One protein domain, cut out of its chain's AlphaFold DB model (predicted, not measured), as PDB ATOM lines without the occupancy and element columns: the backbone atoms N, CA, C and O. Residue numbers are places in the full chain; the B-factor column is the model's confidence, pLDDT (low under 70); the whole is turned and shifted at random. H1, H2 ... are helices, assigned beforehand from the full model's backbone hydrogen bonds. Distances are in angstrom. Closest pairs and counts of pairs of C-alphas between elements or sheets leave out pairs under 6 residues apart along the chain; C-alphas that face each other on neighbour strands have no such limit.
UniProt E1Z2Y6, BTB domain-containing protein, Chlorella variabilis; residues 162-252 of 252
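AT A GLANCE: This is residues 162 to 252 of the 252 residues of the protein "BTB domain-containing protein" of Chlorella variabilis (UniProt E1Z2Y6). Two helical hairpins, H1 with H2 and H4 with H5, meet in a loosely formed group of four helices, with H4 touching both H1 and H5. The short H3 joins the hairpins at one end, and residues 162 to 176 form a long lead-in without a named element. The printed part has 91 residues with five named helices, H1 to H5 in order, and no named strand; the class is all helix. It is compact, with a radius of gyration of the C-alphas of 13.0 A and spans of 35 by 29 by 26 A.

IN THESE COORDINATES: H1, residues 177 to 186, begins at C-alpha 177 (194.908, -121.337, 312.405) and is 14.3 A long. H2, residues 189 to 203, measures 20.7 A, and H3 is residues 206 to 210. H4, residues 214 to 228, measures 20.8 A. H5, residues 235 to 249, measures 21.1 A and ends at C-alpha 249 (183.241, -133.529, 331.345).

HOW THE PARTS SIT: H1 and H2 are a hairpin with a shallow tilt of 33 degrees, only just short of steep; their closest C-alphas, of Ala 183 and Met 192, are 5.3 A apart. H1 touches H4, the same way at 29 degrees, closest at the C-alphas of Ser 184 and Phe 227, 7.4 A. H2 and H4 are close but not clearly touching, at a steep tilt of 45 degrees; the closest C-alphas, of Ala 196 and Leu 224, are 7.3 A apart. H4 and H5 are a hairpin, only just steep at 37 degrees, closest at the C-alphas of Cys 228 and Ala 237, 5.6 A. H1 and H5 are apart. Every O i to N i+4 pair is within hydrogen-bond range in H1, H2, H4 and H5; H3 has 0 of 1, and 1 of 2 O i to N i+3 pairs.

THE WHOLE: The two farthest C-alphas, of Phe 168 and Pro 232, are 37.0 A apart. The printed part has no cut, and no link between helices is long. Mean pLDDT of the printed part is 71.4; residues 162 to 172, 206 to 212, 227 to 228 and 230 to 252 are under 70.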
ATOM      1  N   TYR A 162     195.764-110.833 319.049       68.19
ATOM      2  CA  TYR A 162     194.444-111.309 319.411       68.19
ATOM      3  C   TYR A 162     193.762-110.159 320.140       68.19
ATOM      4  O   TYR A 162     194.235-109.715 321.190       68.19
ATOM      5  N   ARG A 163     192.701-109.599 319.548       58.75
ATOM      6  CA  ARG A 163     191.911-108.569 320.227       58.75
ATOM      7  C   ARG A 163     191.400-109.167 321.534       58.75
ATOM      8  O   ARG A 163     190.500-110.006 321.512       58.75
ATOM      9  N   GLN A 164     191.983-108.717 322.643       56.94
ATOM     10  CA  GLN A 164     191.458-108.959 323.980       56.94
ATOM     11  C   GLN A 164     189.977-108.551 323.975       56.94
ATOM     12  O   GLN A 164     189.651-107.496 323.414       56.94
ATOM     13  N   PRO A 165     189.068-109.371 324.524       53.00
ATOM     14  CA  PRO A 165     187.663-109.012 324.618       53.00
ATOM     15  C   PRO A 165     187.535-107.804 325.554       53.00
ATOM     16  O   PRO A 165     187.493-107.930 326.772       53.00
ATOM     17  N   GLY A 166     187.530-106.601 324.982       56.44
ATOM     18  CA  GLY A 166     187.171-105.398 325.719       56.44
ATOM     19  C   GLY A 166     185.690-105.446 326.117       56.44
ATOM     20  O   GLY A 166     184.908-106.126 325.447       56.44
ATOM     21  N   PRO A 167     185.267-104.672 327.134       57.16
ATOM     22  CA  PRO A 167     183.888-104.679 327.643       57.16
ATOM     23  C   PRO A 167     182.824-104.352 326.578       57.16
ATOM     24  O   PRO A 167     181.659-104.687 326.750       57.16
ATOM     25  N   PHE A 168     183.228-103.743 325.456       53.91
ATOM     26  CA  PHE A 168     182.351-103.368 324.341       53.91
ATOM     27  C   PHE A 168     182.582-104.179 323.057       53.91
ATOM     28  O   PHE A 168     181.803-104.070 322.112       53.91
ATOM     29  N   TYR A 169     183.623-105.012 323.005       50.19
ATOM     30  CA  TYR A 169     183.909-105.866 321.856       50.19
ATOM     31  C   TYR A 169     183.524-107.299 322.205       50.19
ATOM     32  O   TYR A 169     184.364-108.155 322.465       50.19
ATOM     33  N   SER A 170     182.226-107.587 322.135       50.53
ATOM     34  CA  SER A 170     181.638-108.923 322.314       50.53
ATOM     35  C   SER A 170     182.144-109.978 321.308       50.53
ATOM     36  O   SER A 170     181.774-111.150 321.374       50.53
ATOM     37  N   ARG A 171     183.062-109.622 320.400       57.50
ATOM     38  CA  ARG A 171     183.632-110.498 319.371       57.50
ATOM     39  C   ARG A 171     185.161-110.401 319.329       57.50
ATOM     40  O   ARG A 171     185.723-109.913 318.356       57.50
ATOM     41  N   GLY A 172     185.844-110.874 320.374       65.25
ATOM     42  CA  GLY A 172     187.235-111.319 320.213       65.25
ATOM     43  C   GLY A 172     187.305-112.336 319.064       65.25
ATOM     44  O   GLY A 172     186.468-113.243 319.009       65.25
ATOM     45  N   ALA A 173     188.219-112.129 318.116       74.00
ATOM     46  CA  ALA A 173     188.424-113.049 317.002       74.00
ATOM     47  C   ALA A 173     189.176-114.293 317.502       74.00
ATOM     48  O   ALA A 173     190.064-114.145 318.347       74.00
ATOM     49  N   PRO A 174     188.839-115.498 317.010       77.75
ATOM     50  CA  PRO A 174     189.629-116.682 317.318       77.75
ATOM     51  C   PRO A 174     191.065-116.500 316.804       77.75
ATOM     52  O   PRO A 174     191.294-115.733 315.858       77.75
ATOM     53  N   PRO A 175     192.046-117.191 317.404       82.06
ATOM     54  CA  PRO A 175     193.400-117.169 316.884       82.06
ATOM     55  C   PRO A 175     193.444-117.697 315.443       82.06
ATOM     56  O   PRO A 175     192.734-118.644 315.102       82.06
ATOM     57  N   LYS A 176     194.285-117.090 314.592       87.06
ATOM     58  CA  LYS A 176     194.527-117.587 313.231       87.06
ATOM     59  C   LYS A 176     195.044-119.027 313.306       87.06
ATOM     60  O   LYS A 176     195.982-119.289 314.061       87.06
ATOM     61  N   VAL A 177     194.478-119.927 312.499       85.12
ATOM     62  CA  VAL A 177     194.908-121.337 312.405       85.12
ATOM     63  C   VAL A 177     196.404-121.429 312.085       85.12
ATOM     64  O   VAL A 177     197.120-122.192 312.725       85.12
ATOM     65  N   GLU A 178     196.892-120.562 311.196       88.50
ATOM     66  CA  GLU A 178     198.303-120.470 310.801       88.50
ATOM     67  C   GLU A 178     199.246-120.286 312.000       88.50
ATOM     68  O   GLU A 178     200.276-120.948 312.081       88.50
ATOM     69  N   HIS A 179     198.890-119.457 312.989       89.88
ATOM     70  CA  HIS A 179     199.734-119.262 314.175       89.88
ATOM     71  C   HIS A 179     199.802-120.519 315.046       89.88
ATOM     72  O   HIS A 179     200.851-120.808 315.616       89.88
ATOM     73  N   VAL A 180     198.698-121.268 315.142       87.38
ATOM     74  CA  VAL A 180     198.658-122.545 315.871       87.38
ATOM     75  C   VAL A 180     199.576-123.560 315.190       87.38
ATOM     76  O   VAL A 180     200.372-124.228 315.850       87.38
ATOM     77  N   GLU A 181     199.492-123.649 313.861       88.25
ATOM     78  CA  GLU A 181     200.311-124.558 313.062       88.25
ATOM     79  C   GLU A 181     201.796-124.204 313.135       88.25
ATOM     80  O   GLU A 181     202.613-125.087 313.388       88.25
ATOM     81  N   LEU A 182     202.150-122.925 312.985       91.06
ATOM     82  CA  LEU A 182     203.532-122.448 313.092       91.06
ATOM     83  C   LEU A 182     204.110-122.706 314.483       91.06
ATOM     84  O   LEU A 182     205.199-123.270 314.601       91.06
ATOM     85  N   ALA A 183     203.368-122.346 315.534       90.44
ATOM     86  CA  ALA A 183     203.813-122.545 316.906       90.44
ATOM     87  C   ALA A 183     204.050-124.027 317.217       90.44
ATOM     88  O   ALA A 183     205.039-124.373 317.864       90.44
ATOM     89  N   SER A 184     203.169-124.906 316.730       87.75
ATOM     90  CA  SER A 184     203.286-126.354 316.915       87.75
ATOM     91  C   SER A 184     204.455-126.928 316.116       87.75
ATOM     92  O   SER A 184     205.308-127.618 316.678       87.75
ATOM     93  N   ARG A 185     204.534-126.596 314.823       87.69
ATOM     94  CA  ARG A 185     205.531-127.122 313.884       87.69
ATOM     95  C   ARG A 185     206.950-126.771 314.304       87.69
ATOM     96  O   ARG A 185     207.806-127.648 314.342       87.69
ATOM     97  N   TYR A 186     207.184-125.508 314.640       90.50
ATOM     98  CA  TYR A 186     208.515-125.015 314.978       90.50
ATOM     99  C   TYR A 186     208.786-124.999 316.484       90.50
ATOM    100  O   TYR A 186     209.880-124.622 316.889       90.50
ATOM    101  N   ARG A 187     207.839-125.450 317.320       90.50
ATOM    102  CA  ARG A 187     207.949-125.444 318.790       90.50
ATOM    103  C   ARG A 187     208.282-124.051 319.332       90.50
ATOM    104  O   ARG A 187     209.300-123.865 319.989       90.50
ATOM    105  N   LEU A 188     207.431-123.077 319.021       92.25
ATOM    106  CA  LEU A 188     207.603-121.675 319.414       92.25
ATOM    107  C   LEU A 188     206.893-121.400 320.749       92.25
ATOM    108  O   LEU A 188     205.668-121.243 320.753       92.25
ATOM    109  N   PRO A 189     207.601-121.394 321.893       90.38
ATOM    110  CA  PRO A 189     206.959-121.342 323.204       90.38
ATOM    111  C   PRO A 189     206.168-120.052 323.441       90.38
ATOM    112  O   PRO A 189     205.079-120.117 324.012       90.38
ATOM    113  N   GLN A 190     206.667-118.890 323.005       90.69
ATOM    114  CA  GLN A 190     205.984-117.620 323.264       90.69
ATOM    115  C   GLN A 190     204.724-117.486 322.408       90.69
ATOM    116  O   GLN A 190     203.656-117.149 322.933       90.69
ATOM    117  N   LEU A 191     204.817-117.824 321.117       92.38
ATOM    118  CA  LEU A 191     203.678-117.754 320.207       92.38
ATOM    119  C   LEU A 191     202.608-118.734 320.663       92.38
ATOM    120  O   LEU A 191     201.429-118.387 320.705       92.38
ATOM    121  N   MET A 192     203.024-119.928 321.086       87.25
ATOM    122  CA  MET A 192     202.109-120.931 321.605       87.25
ATOM    123  C   MET A 192     201.409-120.473 322.886       87.25
ATOM    124  O   MET A 192     200.190-120.594 322.981       87.25
ATOM    125  N   ALA A 193     202.134-119.902 323.853       86.50
ATOM    126  CA  ALA A 193     201.524-119.365 325.071       86.50
ATOM    127  C   ALA A 193     200.483-118.281 324.741       86.50
ATOM    128  O   ALA A 193     199.388-118.247 325.317       86.50
ATOM    129  N   LYS A 194     200.774-117.426 323.755       88.25
ATOM    130  CA  LYS A 194     199.845-116.383 323.309       88.25
ATOM    131  C   LYS A 194     198.626-116.943 322.571       88.25
ATOM    132  O   LYS A 194     197.509-116.468 322.780       88.25
ATOM    133  N   VAL A 195     198.815-117.968 321.742       87.94
ATOM    134  CA  VAL A 195     197.732-118.710 321.081       87.94
ATOM    135  C   VAL A 195     196.834-119.377 322.122       87.94
ATOM    136  O   VAL A 195     195.617-119.224 322.056       87.94
ATOM    137  N   ALA A 196     197.418-120.071 323.101       84.38
ATOM    138  CA  ALA A 196     196.688-120.809 324.128       84.38
ATOM    139  C   ALA A 196     195.859-119.879 325.022       84.38
ATOM    140  O   ALA A 196     194.663-120.103 325.196       84.38
ATOM    141  N   THR A 197     196.459-118.793 325.520       84.00
ATOM    142  CA  THR A 197     195.741-117.772 326.309       84.00
ATOM    143  C   THR A 197     194.584-117.155 325.524       84.00
ATOM    144  O   THR A 197     193.490-116.983 326.061       84.00
ATOM    145  N   SER A 198     194.793-116.874 324.238       84.44
ATOM    146  CA  SER A 198     193.762-116.287 323.378       84.44
ATOM    147  C   SER A 198     192.651-117.275 323.038       84.44
ATOM    148  O   SER A 198     191.482-116.888 323.011       84.44
ATOM    149  N   LEU A 199     192.986-118.551 322.822       81.69
ATOM    150  CA  LEU A 199     191.996-119.598 322.591       81.69
ATOM    151  C   LEU A 199     191.160-119.850 323.846       81.69
ATOM    152  O   LEU A 199     189.939-119.901 323.745       81.69
ATOM    153  N   ALA A 200     191.789-119.935 325.021       79.50
ATOM    154  CA  ALA A 200     191.090-120.089 326.294       79.50
ATOM    155  C   ALA A 200     190.114-118.926 326.532       79.50
ATOM    156  O   ALA A 200     188.923-119.150 326.753       79.50
ATOM    157  N   ALA A 201     190.581-117.680 326.382       81.06
ATOM    158  CA  ALA A 201     189.736-116.491 326.500       81.06
ATOM    159  C   ALA A 201     188.566-116.504 325.501       81.06
ATOM    160  O   ALA A 201     187.442-116.136 325.844       81.06
ATOM    161  N   TRP A 202     188.804-116.960 324.270       79.06
ATOM    162  CA  TRP A 202     187.756-117.093 323.263       79.06
ATOM    163  C   TRP A 202     186.733-118.185 323.627       79.06
ATOM    164  O   TRP A 202     185.529-117.943 323.527       79.06
ATOM    165  N   MET A 203     187.194-119.342 324.111       74.75
ATOM    166  CA  MET A 203     186.363-120.482 324.521       74.75
ATOM    167  C   MET A 203     185.478-120.193 325.738       74.75
ATOM    168  O   MET A 203     184.393-120.759 325.855       74.75
ATOM    169  N   HIS A 204     185.882-119.281 326.624       75.06
ATOM    170  CA  HIS A 204     185.037-118.842 327.741       75.06
ATOM    171  C   HIS A 204     183.698-118.223 327.297       75.06
ATOM    172  O   HIS A 204     182.763-118.139 328.093       75.06
ATOM    173  N   HIS A 205     183.561-117.842 326.026       75.56
ATOM    174  CA  HIS A 205     182.295-117.420 325.438       75.56
ATOM    175  C   HIS A 205     181.578-118.618 324.788       75.56
ATOM    176  O   HIS A 205     181.688-118.825 323.578       75.56
ATOM    177  N   GLN A 206     180.838-119.401 325.586       59.81
ATOM    178  CA  GLN A 206     180.174-120.652 325.165       59.81
ATOM    179  C   GLN A 206     179.327-120.530 323.886       59.81
ATOM    180  O   GLN A 206     179.388-121.422 323.037       59.81
ATOM    181  N   ASP A 207     178.629-119.408 323.690       65.31
ATOM    182  CA  ASP A 207     177.814-119.152 322.490       65.31
ATOM    183  C   ASP A 207     178.632-119.203 321.185       65.31
ATOM    184  O   ASP A 207     178.103-119.476 320.109       65.31
ATOM    185  N   LYS A 208     179.948-118.968 321.258       62.72
ATOM    186  CA  LYS A 208     180.849-118.967 320.095       62.72
ATOM    187  C   LYS A 208     181.355-120.359 319.733       62.72
ATOM    188  O   LYS A 208     181.610-120.615 318.560       62.72
ATOM    189  N   ILE A 209     181.470-121.262 320.709       62.62
ATOM    190  CA  ILE A 209     181.928-122.642 320.482       62.62
ATOM    191  C   ILE A 209     180.900-123.423 319.657       62.62
ATOM    192  O   ILE A 209     181.280-124.250 318.829       62.62
ATOM    193  N   GLN A 210     179.608-123.157 319.866       66.38
ATOM    194  CA  GLN A 210     178.534-123.806 319.110       66.38
ATOM    195  C   GLN A 210     178.425-123.295 317.667       66.38
ATOM    196  O   GLN A 210     177.967-124.028 316.799       66.38
ATOM    197  N   ALA A 211     178.878-122.066 317.400       66.06
ATOM    198  CA  ALA A 211     178.861-121.465 316.067       66.06
ATOM    199  C   ALA A 211     180.074-121.846 315.198       66.06
ATOM    200  O   ALA A 211     180.110-121.504 314.016       66.06
ATOM    201  N   MET A 212     181.088-122.503 315.770       69.06
ATOM    202  CA  MET A 212     182.295-122.879 315.041       69.06
ATOM    203  C   MET A 212     182.109-124.209 314.321       69.06
ATOM    204  O   MET A 212     181.508-125.139 314.860       69.06
ATOM    205  N   ASP A 213     182.684-124.306 313.122       80.75
ATOM    206  CA  ASP A 213     182.777-125.574 312.411       80.75
ATOM    207  C   ASP A 213     183.438-126.629 313.313       80.75
ATOM    208  O   ASP A 213     184.510-126.404 313.891       80.75
ATOM    209  N   SER A 214     182.776-127.778 313.456       77.25
ATOM    210  CA  SER A 214     183.220-128.864 314.331       77.25
ATOM    211  C   SER A 214     184.621-129.355 313.981       77.25
ATOM    212  O   SER A 214     185.380-129.699 314.881       77.25
ATOM    213  N   THR A 215     184.997-129.316 312.700       76.38
ATOM    214  CA  THR A 215     186.318-129.753 312.232       76.38
ATOM    215  C   THR A 215     187.403-128.816 312.744       76.38
ATOM    216  O   THR A 215     188.415-129.262 313.279       76.38
ATOM    217  N   VAL A 216     187.179-127.504 312.633       72.75
ATOM    218  CA  VAL A 216     188.121-126.485 313.121       72.75
ATOM    219  C   VAL A 216     188.285-126.594 314.635       72.75
ATOM    220  O   VAL A 216     189.404-126.528 315.149       72.75
ATOM    221  N   ARG A 217     187.179-126.827 315.350       76.69
ATOM    222  CA  ARG A 217     187.183-127.036 316.800       76.69
ATOM    223  C   ARG A 217     188.010-128.246 317.199       76.69
ATOM    224  O   ARG A 217     188.853-128.127 318.085       76.69
ATOM    225  N   ASP A 218     187.801-129.377 316.542       79.25
ATOM    226  CA  ASP A 218     188.487-130.617 316.886       79.25
ATOM    227  C   ASP A 218     189.986-130.543 316.559       79.25
ATOM    228  O   ASP A 218     190.805-131.004 317.354       79.25
ATOM    229  N   VAL A 219     190.366-129.879 315.460       76.44
ATOM    230  CA  VAL A 219     191.777-129.620 315.123       76.44
ATOM    231  C   VAL A 219     192.434-128.715 316.166       76.44
ATOM    232  O   VAL A 219     193.506-129.050 316.672       76.44
ATOM    233  N   MET A 220     191.798-127.595 316.529       72.19
ATOM    234  CA  MET A 220     192.339-126.674 317.534       72.19
ATOM    235  C   MET A 220     192.490-127.346 318.902       72.19
ATOM    236  O   MET A 220     193.549-127.245 319.520       72.19
ATOM    237  N   LEU A 221     191.466-128.076 319.354       75.38
ATOM    238  CA  LEU A 221     191.510-128.805 320.623       75.38
ATOM    239  C   LEU A 221     192.550-129.929 320.597       75.38
ATOM    240  O   LEU A 221     193.291-130.090 321.562       75.38
ATOM    241  N   GLY A 222     192.648-130.679 319.496       80.50
ATOM    242  CA  GLY A 222     193.636-131.747 319.339       80.50
ATOM    243  C   GLY A 222     195.071-131.230 319.441       80.50
ATOM    244  O   GLY A 222     195.873-131.786 320.190       80.50
ATOM    245  N   ARG A 223     195.378-130.121 318.755       73.12
ATOM    246  CA  ARG A 223     196.702-129.477 318.815       73.12
ATOM    247  C   ARG A 223     197.011-128.896 320.186       73.12
ATOM    248  O   ARG A 223     198.147-128.997 320.642       73.12
ATOM    249  N   LEU A 224     196.011-128.329 320.856       71.38
ATOM    250  CA  LEU A 224     196.209-127.780 322.189       71.38
ATOM    251  C   LEU A 224     196.458-128.883 323.231       71.38
ATOM    252  O   LEU A 224     197.340-128.730 324.074       71.38
ATOM    253  N   CYS A 225     195.768-130.023 323.131       73.38
ATOM    254  CA  CYS A 225     196.037-131.197 323.964       73.38
ATOM    255  C   CYS A 225     197.437-131.779 323.715       73.38
ATOM    256  O   CYS A 225     198.157-132.068 324.671       73.38
ATOM    257  N   GLU A 226     197.844-131.924 322.446       74.88
ATOM    258  CA  GLU A 226     199.199-132.366 322.083       74.88
ATOM    259  C   GLU A 226     200.247-131.443 322.721       74.88
ATOM    260  O   GLU A 226     201.217-131.913 323.308       74.88
ATOM    261  N   PHE A 227     200.016-130.132 322.718       68.75
ATOM    262  CA  PHE A 227     200.919-129.171 323.343       68.75
ATOM    263  C   PHE A 227     200.938-129.235 324.873       68.75
ATOM    264  O   PHE A 227     202.019-129.192 325.457       68.75
ATOM    265  N   CYS A 228     199.784-129.385 325.529       67.81
ATOM    266  CA  CYS A 228     199.746-129.556 326.985       67.81
ATOM    267  C   CYS A 228     200.573-130.775 327.421       67.81
ATOM    268  O   CYS A 228     201.173-130.743 328.487       67.81
ATOM    269  N   SER A 229     200.677-131.808 326.574       73.00
ATOM    270  CA  SER A 229     201.555-132.959 326.828       73.00
ATOM    271  C   SER A 229     203.051-132.701 326.583       73.00
ATOM    272  O   SER A 229     203.884-133.483 327.034       73.00
ATOM    273  N   LEU A 230     203.402-131.638 325.847       67.38
ATOM    274  CA  LEU A 230     204.783-131.269 325.506       67.38
ATOM    275  C   LEU A 230     205.371-130.210 326.440       67.38
ATOM    276  O   LEU A 230     206.592-130.049 326.472       67.38
ATOM    277  N   LEU A 231     204.532-129.477 327.173       63.50
ATOM    278  CA  LEU A 231     205.014-128.581 328.208       63.50
ATOM    279  C   LEU A 231     205.541-129.420 329.383       63.50
ATOM    280  O   LEU A 231     204.780-130.213 329.938       63.50
ATOM    281  N   PRO A 232     206.819-129.269 329.783       57.22
ATOM    282  CA  PRO A 232     207.274-129.814 331.058       57.22
ATOM    283  C   PRO A 232     206.391-129.227 332.161       57.22
ATOM    284  O   PRO A 232     205.993-128.070 332.011       57.22
ATOM    285  N   GLU A 233     206.078-130.026 333.192       56.06
ATOM    286  CA  GLU A 233     205.222-129.712 334.353       56.06
ATOM    287  C   GLU A 233     205.365-128.249 334.790       56.06
ATOM    288  O   GLU A 233     206.163-127.885 335.647       56.06
ATOM    289  N   SER A 234     204.614-127.382 334.130       55.59
ATOM    290  CA  SER A 234     204.585-125.961 334.387       55.59
ATOM    291  C   SER A 234     203.172-125.711 334.833       55.59
ATOM    292  O   SER A 234     202.224-126.114 334.156       55.59
ATOM    293  N   ASP A 235     203.035-125.056 335.980       57.22
ATOM    294  CA  ASP A 235     201.749-124.806 336.632       57.22
ATOM    295  C   ASP A 235     200.713-124.202 335.667       57.22
ATOM    296  O   ASP A 235     199.513-124.420 335.802       57.22
ATOM    297  N   PHE A 236     201.181-123.498 334.632       57.94
ATOM    298  CA  PHE A 236     200.359-122.962 333.555       57.94
ATOM    299  C   PHE A 236     199.761-124.031 332.622       57.94
ATOM    300  O   PHE A 236     198.574-123.962 332.306       57.94
ATOM    301  N   ALA A 237     200.550-125.017 332.180       57.41
ATOM    302  CA  ALA A 237     200.064-126.121 331.350       57.41
ATOM    303  C   ALA A 237     199.003-126.927 332.096       57.41
ATOM    304  O   ALA A 237     197.955-127.243 331.538       57.41
ATOM    305  N   THR A 238     199.273-127.194 333.374       61.44
ATOM    306  CA  THR A 238     198.385-127.930 334.269       61.44
ATOM    307  C   THR A 238     197.094-127.152 334.499       61.44
ATOM    308  O   THR A 238     196.027-127.702 334.267       61.44
ATOM    309  N   ALA A 239     197.160-125.854 334.812       62.56
ATOM    310  CA  ALA A 239     195.968-125.030 335.027       62.56
ATOM    311  C   ALA A 239     195.089-124.897 333.771       62.56
ATOM    312  O   ALA A 239     193.863-124.973 333.857       62.56
ATOM    313  N   VAL A 240     195.694-124.722 332.589       63.25
ATOM    314  CA  VAL A 240     194.948-124.643 331.321       63.25
ATOM    315  C   VAL A 240     194.360-126.006 330.946       63.25
ATOM    316  O   VAL A 240     193.207-126.076 330.519       63.25
ATOM    317  N   ALA A 241     195.116-127.093 331.122       62.47
ATOM    318  CA  ALA A 241     194.634-128.444 330.859       62.47
ATOM    319  C   ALA A 241     193.510-128.849 331.824       62.47
ATOM    320  O   ALA A 241     192.493-129.369 331.373       62.47
ATOM    321  N   GLU A 242     193.645-128.576 333.122       66.38
ATOM    322  CA  GLU A 242     192.629-128.861 334.141       66.38
ATOM    323  C   GLU A 242     191.334-128.084 333.886       66.38
ATOM    324  O   GLU A 242     190.254-128.675 333.929       66.38
ATOM    325  N   ASP A 243     191.418-126.794 333.537       63.88
ATOM    326  CA  ASP A 243     190.242-125.979 333.212       63.88
ATOM    327  C   ASP A 243     189.529-126.472 331.935       63.88
ATOM    328  O   ASP A 243     188.296-126.547 331.882       63.88
ATOM    329  N   LEU A 244     190.288-126.893 330.917       61.34
ATOM    330  CA  LEU A 244     189.734-127.468 329.687       61.34
ATOM    331  C   LEU A 244     189.116-128.856 329.905       61.34
ATOM    332  O   LEU A 244     188.044-129.138 329.365       61.34
ATOM    333  N   ILE A 245     189.768-129.720 330.687       62.81
ATOM    334  CA  ILE A 245     189.296-131.076 331.001       62.81
ATOM    335  C   ILE A 245     188.038-131.011 331.873       62.81
ATOM    336  O   ILE A 245     187.048-131.673 331.554       62.81
ATOM    337  N   SER A 246     188.032-130.167 332.911       62.62
ATOM    338  CA  SER A 246     186.885-129.972 333.807       62.62
ATOM    339  C   SER A 246     185.627-129.542 333.042       62.62
ATOM    340  O   SER A 246     184.540-130.075 333.270       62.62
ATOM    341  N   LYS A 247     185.762-128.654 332.049       58.69
ATOM    342  CA  LYS A 247     184.623-128.179 331.245       58.69
ATOM    343  C   LYS A 247     184.135-129.187 330.204       58.69
ATOM    344  O   LYS A 247     182.943-129.201 329.900       58.69
ATOM    345  N   LYS A 248     185.011-130.053 329.676       58.47
ATOM    346  CA  LYS A 248     184.633-131.090 328.696       58.47
ATOM    347  C   LYS A 248     183.797-132.217 329.319       58.47
ATOM    348  O   LYS A 248     183.026-132.854 328.611       58.47
ATOM    349  N   TRP A 249     183.938-132.454 330.624       44.91
ATOM    350  CA  TRP A 249     183.241-133.529 331.345       44.91
ATOM    351  C   TRP A 249     181.839-133.170 331.850       44.91
ATOM    352  O   TRP A 249     181.067-134.067 332.171       44.91
ATOM    353  N   HIS A 250     181.473-131.887 331.870       47.69
ATOM    354  CA  HIS A 250     180.142-131.444 332.305       47.69
ATOM    355  C   HIS A 250     179.163-131.154 331.153       47.69
ATOM    356  O   HIS A 250     178.077-130.639 331.399       47.69
ATOM    357  N   GLN A 251     179.525-131.476 329.905       45.78
ATOM    358  CA  GLN A 251     178.651-131.341 328.725       45.78
ATOM    359  C   GLN A 251     178.214-132.691 328.119       45.78
ATOM    360  O   GLN A 251     177.844-132.740 326.946       45.78
ATOM    361  N   GLY A 252     178.266-133.771 328.905       42.31
ATOM    362  CA  GLY A 252     177.603-135.046 328.598       42.31
ATOM    363  C   GLY A 252     176.194-135.088 329.167       42.31
ATOM    364  O   GLY A 252     176.047-134.693 330.344       42.31
TER     365      GLY A 252